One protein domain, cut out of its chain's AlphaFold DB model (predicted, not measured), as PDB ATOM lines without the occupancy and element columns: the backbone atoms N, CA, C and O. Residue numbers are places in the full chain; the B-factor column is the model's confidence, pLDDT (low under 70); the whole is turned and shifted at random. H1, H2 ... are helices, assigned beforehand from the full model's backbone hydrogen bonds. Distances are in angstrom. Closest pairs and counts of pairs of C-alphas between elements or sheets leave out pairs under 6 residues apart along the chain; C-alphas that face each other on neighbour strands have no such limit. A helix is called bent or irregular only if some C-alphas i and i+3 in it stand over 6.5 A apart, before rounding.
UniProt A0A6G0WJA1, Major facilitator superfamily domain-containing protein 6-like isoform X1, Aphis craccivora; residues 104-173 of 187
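This is residues 104 to 173 of the 187 residues of the protein "Major facilitator superfamily domain-containing protein 6-like isoform X1" of Aphis craccivora (UniProt A0A6G0WJA1). Two long helices, H1 and H2, make a narrow V: they come together near the link that joins them and spread toward the two ends of the printed part. The open side of the V is empty. The printed part has 70 residues, with two named helices in the order H1, H2 and no named strand; its class is all helix. It is extended, with a radius of gyration of the C-alphas of 17.5 A, and flat, spanning 54 by 28 by 12 A.

H1, residues 107 to 137, begins at C-alpha 107 (144.629, 121.378, 67.209) and is 44.9 A long from first to last C-alpha. It is neither bent nor irregular, but only just: C-alphas 129 and 132 are 6.1 A apart. H2, residues 143 to 171, is 43.2 A long and ends at C-alpha 171 (158.379, 116.869, 50.915).

H1 and H2 are close but not clearly touching; their closest C-alphas, those of Cys 134 and Phe 145, are 7.7 A apart. They run opposite ways at a shallow tilt of 20 degrees. Of the O i to N i+4 pairs, 26 of 27 in H1 and 24 of 25 in H2 are within hydrogen-bond range.

The two C-alphas farthest apart, those of Asn 105 and Asp 140, are 55.2 A apart. The printed part has no cut, and the link from H1 to H2 is tight. The pLDDT is under 70 at residues 104 to 105, 139 to 140, 142, 167 and 169 to 173.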
ATOM      1  N   LEU A 104     139.025 126.157  63.007       64.31
ATOM      2  CA  LEU A 104     139.286 126.474  64.407       64.31
ATOM      3  C   LEU A 104     139.237 125.257  65.346       64.31
ATOM      4  O   LEU A 104     139.672 125.366  66.485       64.31
ATOM      5  N   ASN A 105     138.708 124.110  64.912       63.78
ATOM      6  CA  ASN A 105     138.647 122.889  65.726       63.78
ATOM      7  C   ASN A 105     139.865 121.968  65.506       63.78
ATOM      8  O   ASN A 105     140.002 120.935  66.154       63.78
ATOM      9  N   LEU A 106     140.771 122.317  64.585       73.88
ATOM     10  CA  LEU A 106     142.022 121.581  64.420       73.88
ATOM     11  C   LEU A 106     143.046 122.041  65.457       73.88
ATOM     12  O   LEU A 106     143.485 123.186  65.452       73.88
ATOM     13  N   TYR A 107     143.521 121.116  66.285       71.62
ATOM     14  CA  TYR A 107     144.629 121.378  67.209       71.62
ATOM     15  C   TYR A 107     145.910 121.827  66.475       71.62
ATOM     16  O   TYR A 107     146.624 122.715  66.937       71.62
ATOM     17  N   GLN A 108     146.145 121.289  65.271       72.06
ATOM     18  CA  GLN A 108     147.257 121.687  64.401       72.06
ATOM     19  C   GLN A 108     147.223 123.179  64.031       72.06
ATOM     20  O   GLN A 108     148.275 123.805  63.930       72.06
ATOM     21  N   PHE A 109     146.027 123.758  63.871       72.56
ATOM     22  CA  PHE A 109     145.864 125.181  63.579       72.56
ATOM     23  C   PHE A 109     146.300 126.041  64.769       72.56
ATOM     24  O   PHE A 109     147.069 126.980  64.593       72.56
ATOM     25  N   TRP A 110     145.874 125.688  65.983       78.62
ATOM     26  CA  TRP A 110     146.218 126.445  67.189       78.62
ATOM     27  C   TRP A 110     147.702 126.378  67.532       78.62
ATOM     28  O   TRP A 110     148.282 127.407  67.863       78.62
ATOM     29  N   ILE A 111     148.342 125.211  67.401       75.75
ATOM     30  CA  ILE A 111     149.797 125.106  67.595       75.75
ATOM     31  C   ILE A 111     150.530 126.030  66.622       75.75
ATOM     32  O   ILE A 111     151.366 126.826  67.041       75.75
ATOM     33  N   PHE A 112     150.195 125.954  65.332       76.31
ATOM     34  CA  PHE A 112     150.807 126.812  64.323       76.31
ATOM     35  C   PHE A 112     150.567 128.292  64.635       76.31
ATOM     36  O   PHE A 112     151.499 129.090  64.598       76.31
ATOM     37  N   PHE A 113     149.343 128.646  65.020       78.94
ATOM     38  CA  PHE A 113     148.975 130.005  65.390       78.94
ATOM     39  C   PHE A 113     149.800 130.535  66.571       78.94
ATOM     40  O   PHE A 113     150.351 131.632  66.482       78.94
ATOM     41  N   PHE A 114     149.948 129.762  67.653       84.38
ATOM     42  CA  PHE A 114     150.749 130.174  68.811       84.38
ATOM     43  C   PHE A 114     152.237 130.282  68.488       84.38
ATOM     44  O   PHE A 114     152.882 131.239  68.918       84.38
ATOM     45  N   ILE A 115     152.777 129.347  67.704       80.19
ATOM     46  CA  ILE A 115     154.177 129.388  67.272       80.19
ATOM     47  C   ILE A 115     154.425 130.635  66.419       80.19
ATOM     48  O   ILE A 115     155.321 131.415  66.729       80.19
ATOM     49  N   VAL A 116     153.605 130.873  65.393       83.62
ATOM     50  CA  VAL A 116     153.745 132.038  64.505       83.62
ATOM     51  C   VAL A 116     153.561 133.345  65.269       83.62
ATOM     52  O   VAL A 116     154.342 134.275  65.086       83.62
ATOM     53  N   SER A 117     152.574 133.412  66.162       86.00
ATOM     54  CA  SER A 117     152.339 134.583  67.010       86.00
ATOM     55  C   SER A 117     153.553 134.893  67.894       86.00
ATOM     56  O   SER A 117     154.031 136.028  67.919       86.00
ATOM     57  N   THR A 118     154.117 133.870  68.544       88.94
ATOM     58  CA  THR A 118     155.311 134.012  69.392       88.94
ATOM     59  C   THR A 118     156.522 134.456  68.575       88.94
ATOM     60  O   THR A 118     157.215 135.393  68.963       88.94
ATOM     61  N   LEU A 119     156.746 133.853  67.403       87.81
ATOM     62  CA  LEU A 119     157.843 134.225  66.507       87.81
ATOM     63  C   LEU A 119     157.724 135.674  66.018       87.81
ATOM     64  O   LEU A 119     158.716 136.408  66.023       87.81
ATOM     65  N   CYS A 120     156.519 136.119  65.654       87.31
ATOM     66  CA  CYS A 120     156.267 137.512  65.286       87.31
ATOM     67  C   CYS A 120     156.547 138.470  66.449       87.31
ATOM     68  O   CYS A 120     157.203 139.494  66.250       87.31
ATOM     69  N   ALA A 121     156.101 138.134  67.662       91.75
ATOM     70  CA  ALA A 121     156.328 138.960  68.845       91.75
ATOM     71  C   ALA A 121     157.822 139.083  69.178       91.75
ATOM     72  O   ALA A 121     158.326 140.194  69.347       91.75
ATOM     73  N   CYS A 122     158.554 137.966  69.198       91.50
ATOM     74  CA  CYS A 122     159.999 137.966  69.422       91.50
ATOM     75  C   CYS A 122     160.730 138.809  68.370       91.50
ATOM     76  O   CYS A 122     161.565 139.637  68.722       91.50
ATOM     77  N   THR A 123     160.363 138.662  67.094       87.81
ATOM     78  CA  THR A 123     160.971 139.426  65.994       87.81
ATOM     79  C   THR A 123     160.736 140.931  66.157       87.81
ATOM     80  O   THR A 123     161.671 141.720  66.014       87.81
ATOM     81  N   ALA A 124     159.517 141.344  66.515       90.31
ATOM     82  CA  ALA A 124     159.191 142.751  66.745       90.31
ATOM     83  C   ALA A 124     159.992 143.354  67.915       90.31
ATOM     84  O   ALA A 124     160.520 144.466  67.804       90.31
ATOM     85  N   ILE A 125     160.131 142.606  69.015       94.06
ATOM     86  CA  ILE A 125     160.912 143.026  70.187       94.06
ATOM     87  C   ILE A 125     162.394 143.158  69.821       94.06
ATOM     88  O   ILE A 125     163.010 144.183  70.115       94.06
ATOM     89  N   SER A 126     162.962 142.163  69.136       90.38
ATOM     90  CA  SER A 126     164.367 142.184  68.723       90.38
ATOM     91  C   SER A 126     164.686 143.367  67.812       90.38
ATOM     92  O   SER A 126     165.678 144.047  68.052       90.38
ATOM     93  N   ILE A 127     163.839 143.672  66.823       86.44
ATOM     94  CA  ILE A 127     164.040 144.833  65.935       86.44
ATOM     95  C   ILE A 127     163.992 146.145  66.729       86.44
ATOM     96  O   ILE A 127     164.808 147.041  66.511       86.44
ATOM     97  N   THR A 128     163.064 146.249  67.682       91.38
ATOM     98  CA  THR A 128     162.895 147.455  68.505       91.38
ATOM     99  C   THR A 128     164.090 147.698  69.425       91.38
ATOM    100  O   THR A 128     164.465 148.848  69.625       91.38
ATOM    101  N   LEU A 129     164.715 146.639  69.950       91.31
ATOM    102  CA  LEU A 129     165.913 146.739  70.793       91.31
ATOM    103  C   LEU A 129     167.200 146.930  69.981       91.31
ATOM    104  O   LEU A 129     168.084 147.670  70.397       91.31
ATOM    105  N   GLN A 130     167.320 146.288  68.818       87.81
ATOM    106  CA  GLN A 130     168.538 146.348  68.003       87.81
ATOM    107  C   GLN A 130     168.764 147.723  67.376       87.81
ATOM    108  O   GLN A 130     169.908 148.159  67.284       87.81
ATOM    109  N   ASN A 131     167.699 148.417  66.970       83.06
ATOM    110  CA  ASN A 131     167.805 149.739  66.351       83.06
ATOM    111  C   ASN A 131     168.495 150.788  67.251       83.06
ATOM    112  O   ASN A 131     169.445 151.406  66.773       83.06
ATOM    113  N   PRO A 132     168.085 150.999  68.520       86.69
ATOM    114  CA  PRO A 132     168.743 151.961  69.398       86.69
ATOM    115  C   PRO A 132     170.153 151.525  69.802       86.69
ATOM    116  O   PRO A 132     171.045 152.359  69.783       86.69
ATOM    117  N   ILE A 133     170.390 150.236  70.086       86.62
ATOM    118  CA  ILE A 133     171.732 149.731  70.445       86.62
ATOM    119  C   ILE A 133     172.722 149.937  69.292       86.62
ATOM    120  O   ILE A 133     173.864 150.333  69.498       86.62
ATOM    121  N   CYS A 134     172.284 149.671  68.061       80.12
ATOM    122  CA  CYS A 134     173.091 149.893  66.869       80.12
ATOM    123  C   CYS A 134     173.374 151.382  66.642       80.12
ATOM    124  O   CYS A 134     174.492 151.728  66.279       80.12
ATOM    125  N   LEU A 135     172.385 152.251  66.875       80.81
ATOM    126  CA  LEU A 135     172.541 153.697  66.734       80.81
ATOM    127  C   LEU A 135     173.513 154.274  67.774       80.81
ATOM    128  O   LEU A 135     174.328 155.118  67.424       80.81
ATOM    129  N   ASP A 136     173.450 153.780  69.011       83.44
ATOM    130  CA  ASP A 136     174.338 154.166  70.116       83.44
ATOM    131  C   ASP A 136     175.797 153.763  69.838       83.44
ATOM    132  O   ASP A 136     176.725 154.525  70.075       83.44
ATOM    133  N   LEU A 137     176.009 152.592  69.225       82.12
ATOM    134  CA  LEU A 137     177.343 152.113  68.842       82.12
ATOM    135  C   LEU A 137     177.955 152.879  67.649       82.12
ATOM    136  O   LEU A 137     179.162 152.806  67.420       82.12
ATOM    137  N   LEU A 138     177.129 153.556  66.847       77.38
ATOM    138  CA  LEU A 138     177.523 154.203  65.591       77.38
ATOM    139  C   LEU A 138     177.745 155.715  65.716       77.38
ATOM    140  O   LEU A 138     177.821 156.367  64.677       77.38
ATOM    141  N   GLU A 139     177.869 156.230  66.945       68.44
ATOM    142  CA  GLU A 139     177.921 157.643  67.374       68.44
ATOM    143  C   GLU A 139     178.465 158.650  66.324       68.44
ATOM    144  O   GLU A 139     177.842 159.691  66.120       68.44
ATOM    145  N   ASP A 140     179.526 158.310  65.570       67.44
ATOM    146  CA  ASP A 140     180.164 159.173  64.554       67.44
ATOM    147  C   ASP A 140     180.113 158.695  63.074       67.44
ATOM    148  O   ASP A 140     180.630 159.385  62.189       67.44
ATOM    149  N   LYS A 141     179.531 157.529  62.740       74.06
ATOM    150  CA  LYS A 141     179.566 156.945  61.371       74.06
ATOM    151  C   LYS A 141     178.207 156.422  60.878       74.06
ATOM    152  O   LYS A 141     177.986 155.211  60.806       74.06
ATOM    153  N   PRO A 142     177.298 157.305  60.425       68.19
ATOM    154  CA  PRO A 142     175.965 156.913  59.947       68.19
ATOM    155  C   PRO A 142     175.982 156.034  58.678       68.19
ATOM    156  O   PRO A 142     175.005 155.349  58.373       68.19
ATOM    157  N   GLU A 143     177.090 156.022  57.937       72.06
ATOM    158  CA  GLU A 143     177.301 155.228  56.718       72.06
ATOM    159  C   GLU A 143     177.344 153.706  56.953       72.06
ATOM    160  O   GLU A 143     176.996 152.926  56.061       72.06
ATOM    161  N   ASP A 144     177.695 153.264  58.162       76.25
ATOM    162  CA  ASP A 144     177.778 151.840  58.497       76.25
ATOM    163  C   ASP A 144     176.400 151.228  58.825       76.25
ATOM    164  O   ASP A 144     176.183 150.029  58.622       76.25
ATOM    165  N   PHE A 145     175.412 152.055  59.190       76.38
ATOM    166  CA  PHE A 145     174.033 151.616  59.441       76.38
ATOM    167  C   PHE A 145     173.369 151.082  58.163       76.38
ATOM    168  O   PHE A 145     172.637 150.087  58.176       76.38
ATOM    169  N   GLY A 146     173.674 151.715  57.023       77.81
ATOM    170  CA  GLY A 146     173.223 151.263  55.707       77.81
ATOM    171  C   GLY A 146     173.766 149.877  55.355       77.81
ATOM    172  O   GLY A 146     173.018 149.028  54.866       77.81
ATOM    173  N   LYS A 147     175.036 149.603  55.689       80.69
ATOM    174  CA  LYS A 147     175.668 148.296  55.457       80.69
ATOM    175  C   LYS A 147     174.989 147.201  56.277       80.69
ATOM    176  O   LYS A 147     174.694 146.140  55.732       80.69
ATOM    177  N   GLN A 148     174.668 147.457  57.546       81.12
ATOM    178  CA  GLN A 148     173.961 146.490  58.395       81.12
ATOM    179  C   GLN A 148     172.576 146.125  57.841       81.12
ATOM    180  O   GLN A 148     172.191 144.952  57.848       81.12
ATOM    181  N   LYS A 149     171.842 147.097  57.285       81.25
ATOM    182  CA  LYS A 149     170.575 146.813  56.596       81.25
ATOM    183  C   LYS A 149     170.763 145.967  55.336       81.25
ATOM    184  O   LYS A 149     169.969 145.054  55.123       81.25
ATOM    185  N   CYS A 150     171.816 146.196  54.549       85.38
ATOM    186  CA  CYS A 150     172.129 145.349  53.393       85.38
ATOM    187  C   CYS A 150     172.411 143.892  53.798       85.38
ATOM    188  O   CYS A 150     171.870 142.975  53.177       85.38
ATOM    189  N   TRP A 151     173.189 143.670  54.861       84.88
ATOM    190  CA  TRP A 151     173.444 142.324  55.395       84.88
ATOM    191  C   TRP A 151     172.171 141.650  55.912       84.88
ATOM    192  O   TRP A 151     171.988 140.450  55.708       84.88
ATOM    193  N   SER A 152     171.255 142.419  56.508       83.94
ATOM    194  CA  SER A 152     169.939 141.915  56.908       83.94
ATOM    195  C   SER A 152     169.126 141.448  55.696       83.94
ATOM    196  O   SER A 152     168.679 140.301  55.669       83.94
ATOM    197  N   SER A 153     169.001 142.265  54.642       85.50
ATOM    198  CA  SER A 153     168.301 141.874  53.406       85.50
ATOM    199  C   SER A 153     168.897 140.623  52.756       85.50
ATOM    200  O   SER A 153     168.156 139.768  52.272       85.50
ATOM    201  N   PHE A 154     170.224 140.487  52.789       87.25
ATOM    202  CA  PHE A 154     170.908 139.292  52.303       87.25
ATOM    203  C   PHE A 154     170.558 138.049  53.138       87.25
ATOM    204  O   PHE A 154     170.238 136.999  52.581       87.25
ATOM    205  N   GLY A 155     170.538 138.184  54.467       83.56
ATOM    206  CA  GLY A 155     170.141 137.117  55.386       83.56
ATOM    207  C   GLY A 155     168.698 136.653  55.176       83.56
ATOM    208  O   GLY A 155     168.456 135.453  55.069       83.56
ATOM    209  N   TRP A 156     167.747 137.583  55.037       84.44
ATOM    210  CA  TRP A 156     166.342 137.258  54.758       84.44
ATOM    211  C   TRP A 156     166.165 136.507  53.432       84.44
ATOM    212  O   TRP A 156     165.415 135.532  53.372       84.44
ATOM    213  N   GLY A 157     166.887 136.916  52.384       86.88
ATOM    214  CA  GLY A 157     166.865 136.233  51.090       86.88
ATOM    215  C   GLY A 157     167.439 134.818  51.164       86.88
ATOM    216  O   GLY A 157     166.803 133.865  50.712       86.88
ATOM    217  N   PHE A 158     168.605 134.659  51.792       85.94
ATOM    218  CA  PHE A 158     169.239 133.350  51.959       85.94
ATOM    219  C   PHE A 158     168.382 132.404  52.806       85.94
ATOM    220  O   PHE A 158     168.180 131.248  52.440       85.94
ATOM    221  N   PHE A 159     167.822 132.907  53.907       80.50
ATOM    222  CA  PHE A 159     166.970 132.118  54.788       80.50
ATOM    223  C   PHE A 159     165.673 131.685  54.093       80.50
ATOM    224  O   PHE A 159     165.263 130.538  54.238       80.50
ATOM    225  N   SER A 160     165.069 132.541  53.259       85.12
ATOM    226  CA  SER A 160     163.898 132.172  52.448       85.12
ATOM    227  C   SER A 160     164.204 131.038  51.464       85.12
ATOM    228  O   SER A 160     163.382 130.137  51.300       85.12
ATOM    229  N   ILE A 161     165.374 131.067  50.819       85.50
ATOM    230  CA  ILE A 161     165.807 130.002  49.902       85.50
ATOM    231  C   ILE A 161     166.046 128.709  50.686       85.50
ATOM    232  O   ILE A 161     165.606 127.642  50.262       85.50
ATOM    233  N   PHE A 162     166.693 128.805  51.848       78.25
ATOM    234  CA  PHE A 162     166.968 127.654  52.702       78.25
ATOM    235  C   PHE A 162     165.685 127.007  53.233       78.25
ATOM    236  O   PHE A 162     165.569 125.787  53.197       78.25
ATOM    237  N   ILE A 163     164.698 127.799  53.666       77.00
ATOM    238  CA  ILE A 163     163.384 127.287  54.080       77.00
ATOM    239  C   ILE A 163     162.672 126.618  52.905       77.00
ATOM    240  O   ILE A 163     162.132 125.532  53.085       77.00
ATOM    241  N   GLY A 164     162.679 127.234  51.716       79.56
ATOM    242  CA  GLY A 164     162.096 126.635  50.514       79.56
ATOM    243  C   GLY A 164     162.716 125.271  50.207       79.56
ATOM    244  O   GLY A 164     162.005 124.279  50.092       79.56
ATOM    245  N   TRP A 165     164.049 125.198  50.218       78.62
ATOM    246  CA  TRP A 165     164.780 123.950  50.014       78.62
ATOM    247  C   TRP A 165     164.516 122.911  51.111       78.62
ATOM    248  O   TRP A 165     164.356 121.728  50.819       78.62
ATOM    249  N   LEU A 166     164.432 123.336  52.373       71.94
ATOM    250  CA  LEU A 166     164.130 122.459  53.501       71.94
ATOM    251  C   LEU A 166     162.708 121.891  53.391       71.94
ATOM    252  O   LEU A 166     162.504 120.702  53.620       71.94
ATOM    253  N   VAL A 167     161.732 122.714  52.999       66.38
ATOM    254  CA  VAL A 167     160.349 122.288  52.737       66.38
ATOM    255  C   VAL A 167     160.303 121.281  51.589       66.38
ATOM    256  O   VAL A 167     159.668 120.236  51.735       66.38
ATOM    257  N   ASP A 168     161.026 121.536  50.499       71.12
ATOM    258  CA  ASP A 168     161.122 120.612  49.364       71.12
ATOM    259  C   ASP A 168     161.795 119.287  49.767       71.12
ATOM    260  O   ASP A 168     161.327 118.207  49.399       71.12
ATOM    261  N   TRP A 169     162.836 119.345  50.600       68.62
ATOM    262  CA  TRP A 169     163.533 118.172  51.135       68.62
ATOM    263  C   TRP A 169     162.643 117.327  52.050       68.62
ATOM    264  O   TRP A 169     162.582 116.102  51.915       68.62
ATOM    265  N   PHE A 170     161.896 117.964  52.954       60.31
ATOM    266  CA  PHE A 170     160.914 117.269  53.789       60.31
ATOM    267  C   PHE A 170     159.728 116.739  52.975       60.31
ATOM    268  O   PHE A 170     159.114 115.747  53.375       60.31
ATOM    269  N   SER A 171     159.433 117.335  51.816       49.62
ATOM    270  CA  SER A 171     158.379 116.869  50.915       49.62
ATOM    271  C   SER A 171     158.780 115.662  50.055       49.62
ATOM    272  O   SER A 171     157.896 114.995  49.516       49.62
ATOM    273  N   ILE A 172     160.074 115.340  49.933       50.81
ATOM    274  CA  ILE A 172     160.560 114.200  49.128       50.81
ATOM    275  C   ILE A 172     160.249 112.843  49.774       50.81
ATOM    276  O   ILE A 172     160.234 111.827  49.080       50.81
ATOM    277  N   ASN A 173     159.943 112.795  51.075       49.91
ATOM    278  CA  ASN A 173     159.976 111.530  51.808       49.91
ATOM    279  C   ASN A 173     158.689 111.148  52.552       49.91
ATOM    280  O   ASN A 173     158.790 110.631  53.661       49.91
TER     281      ASN A 173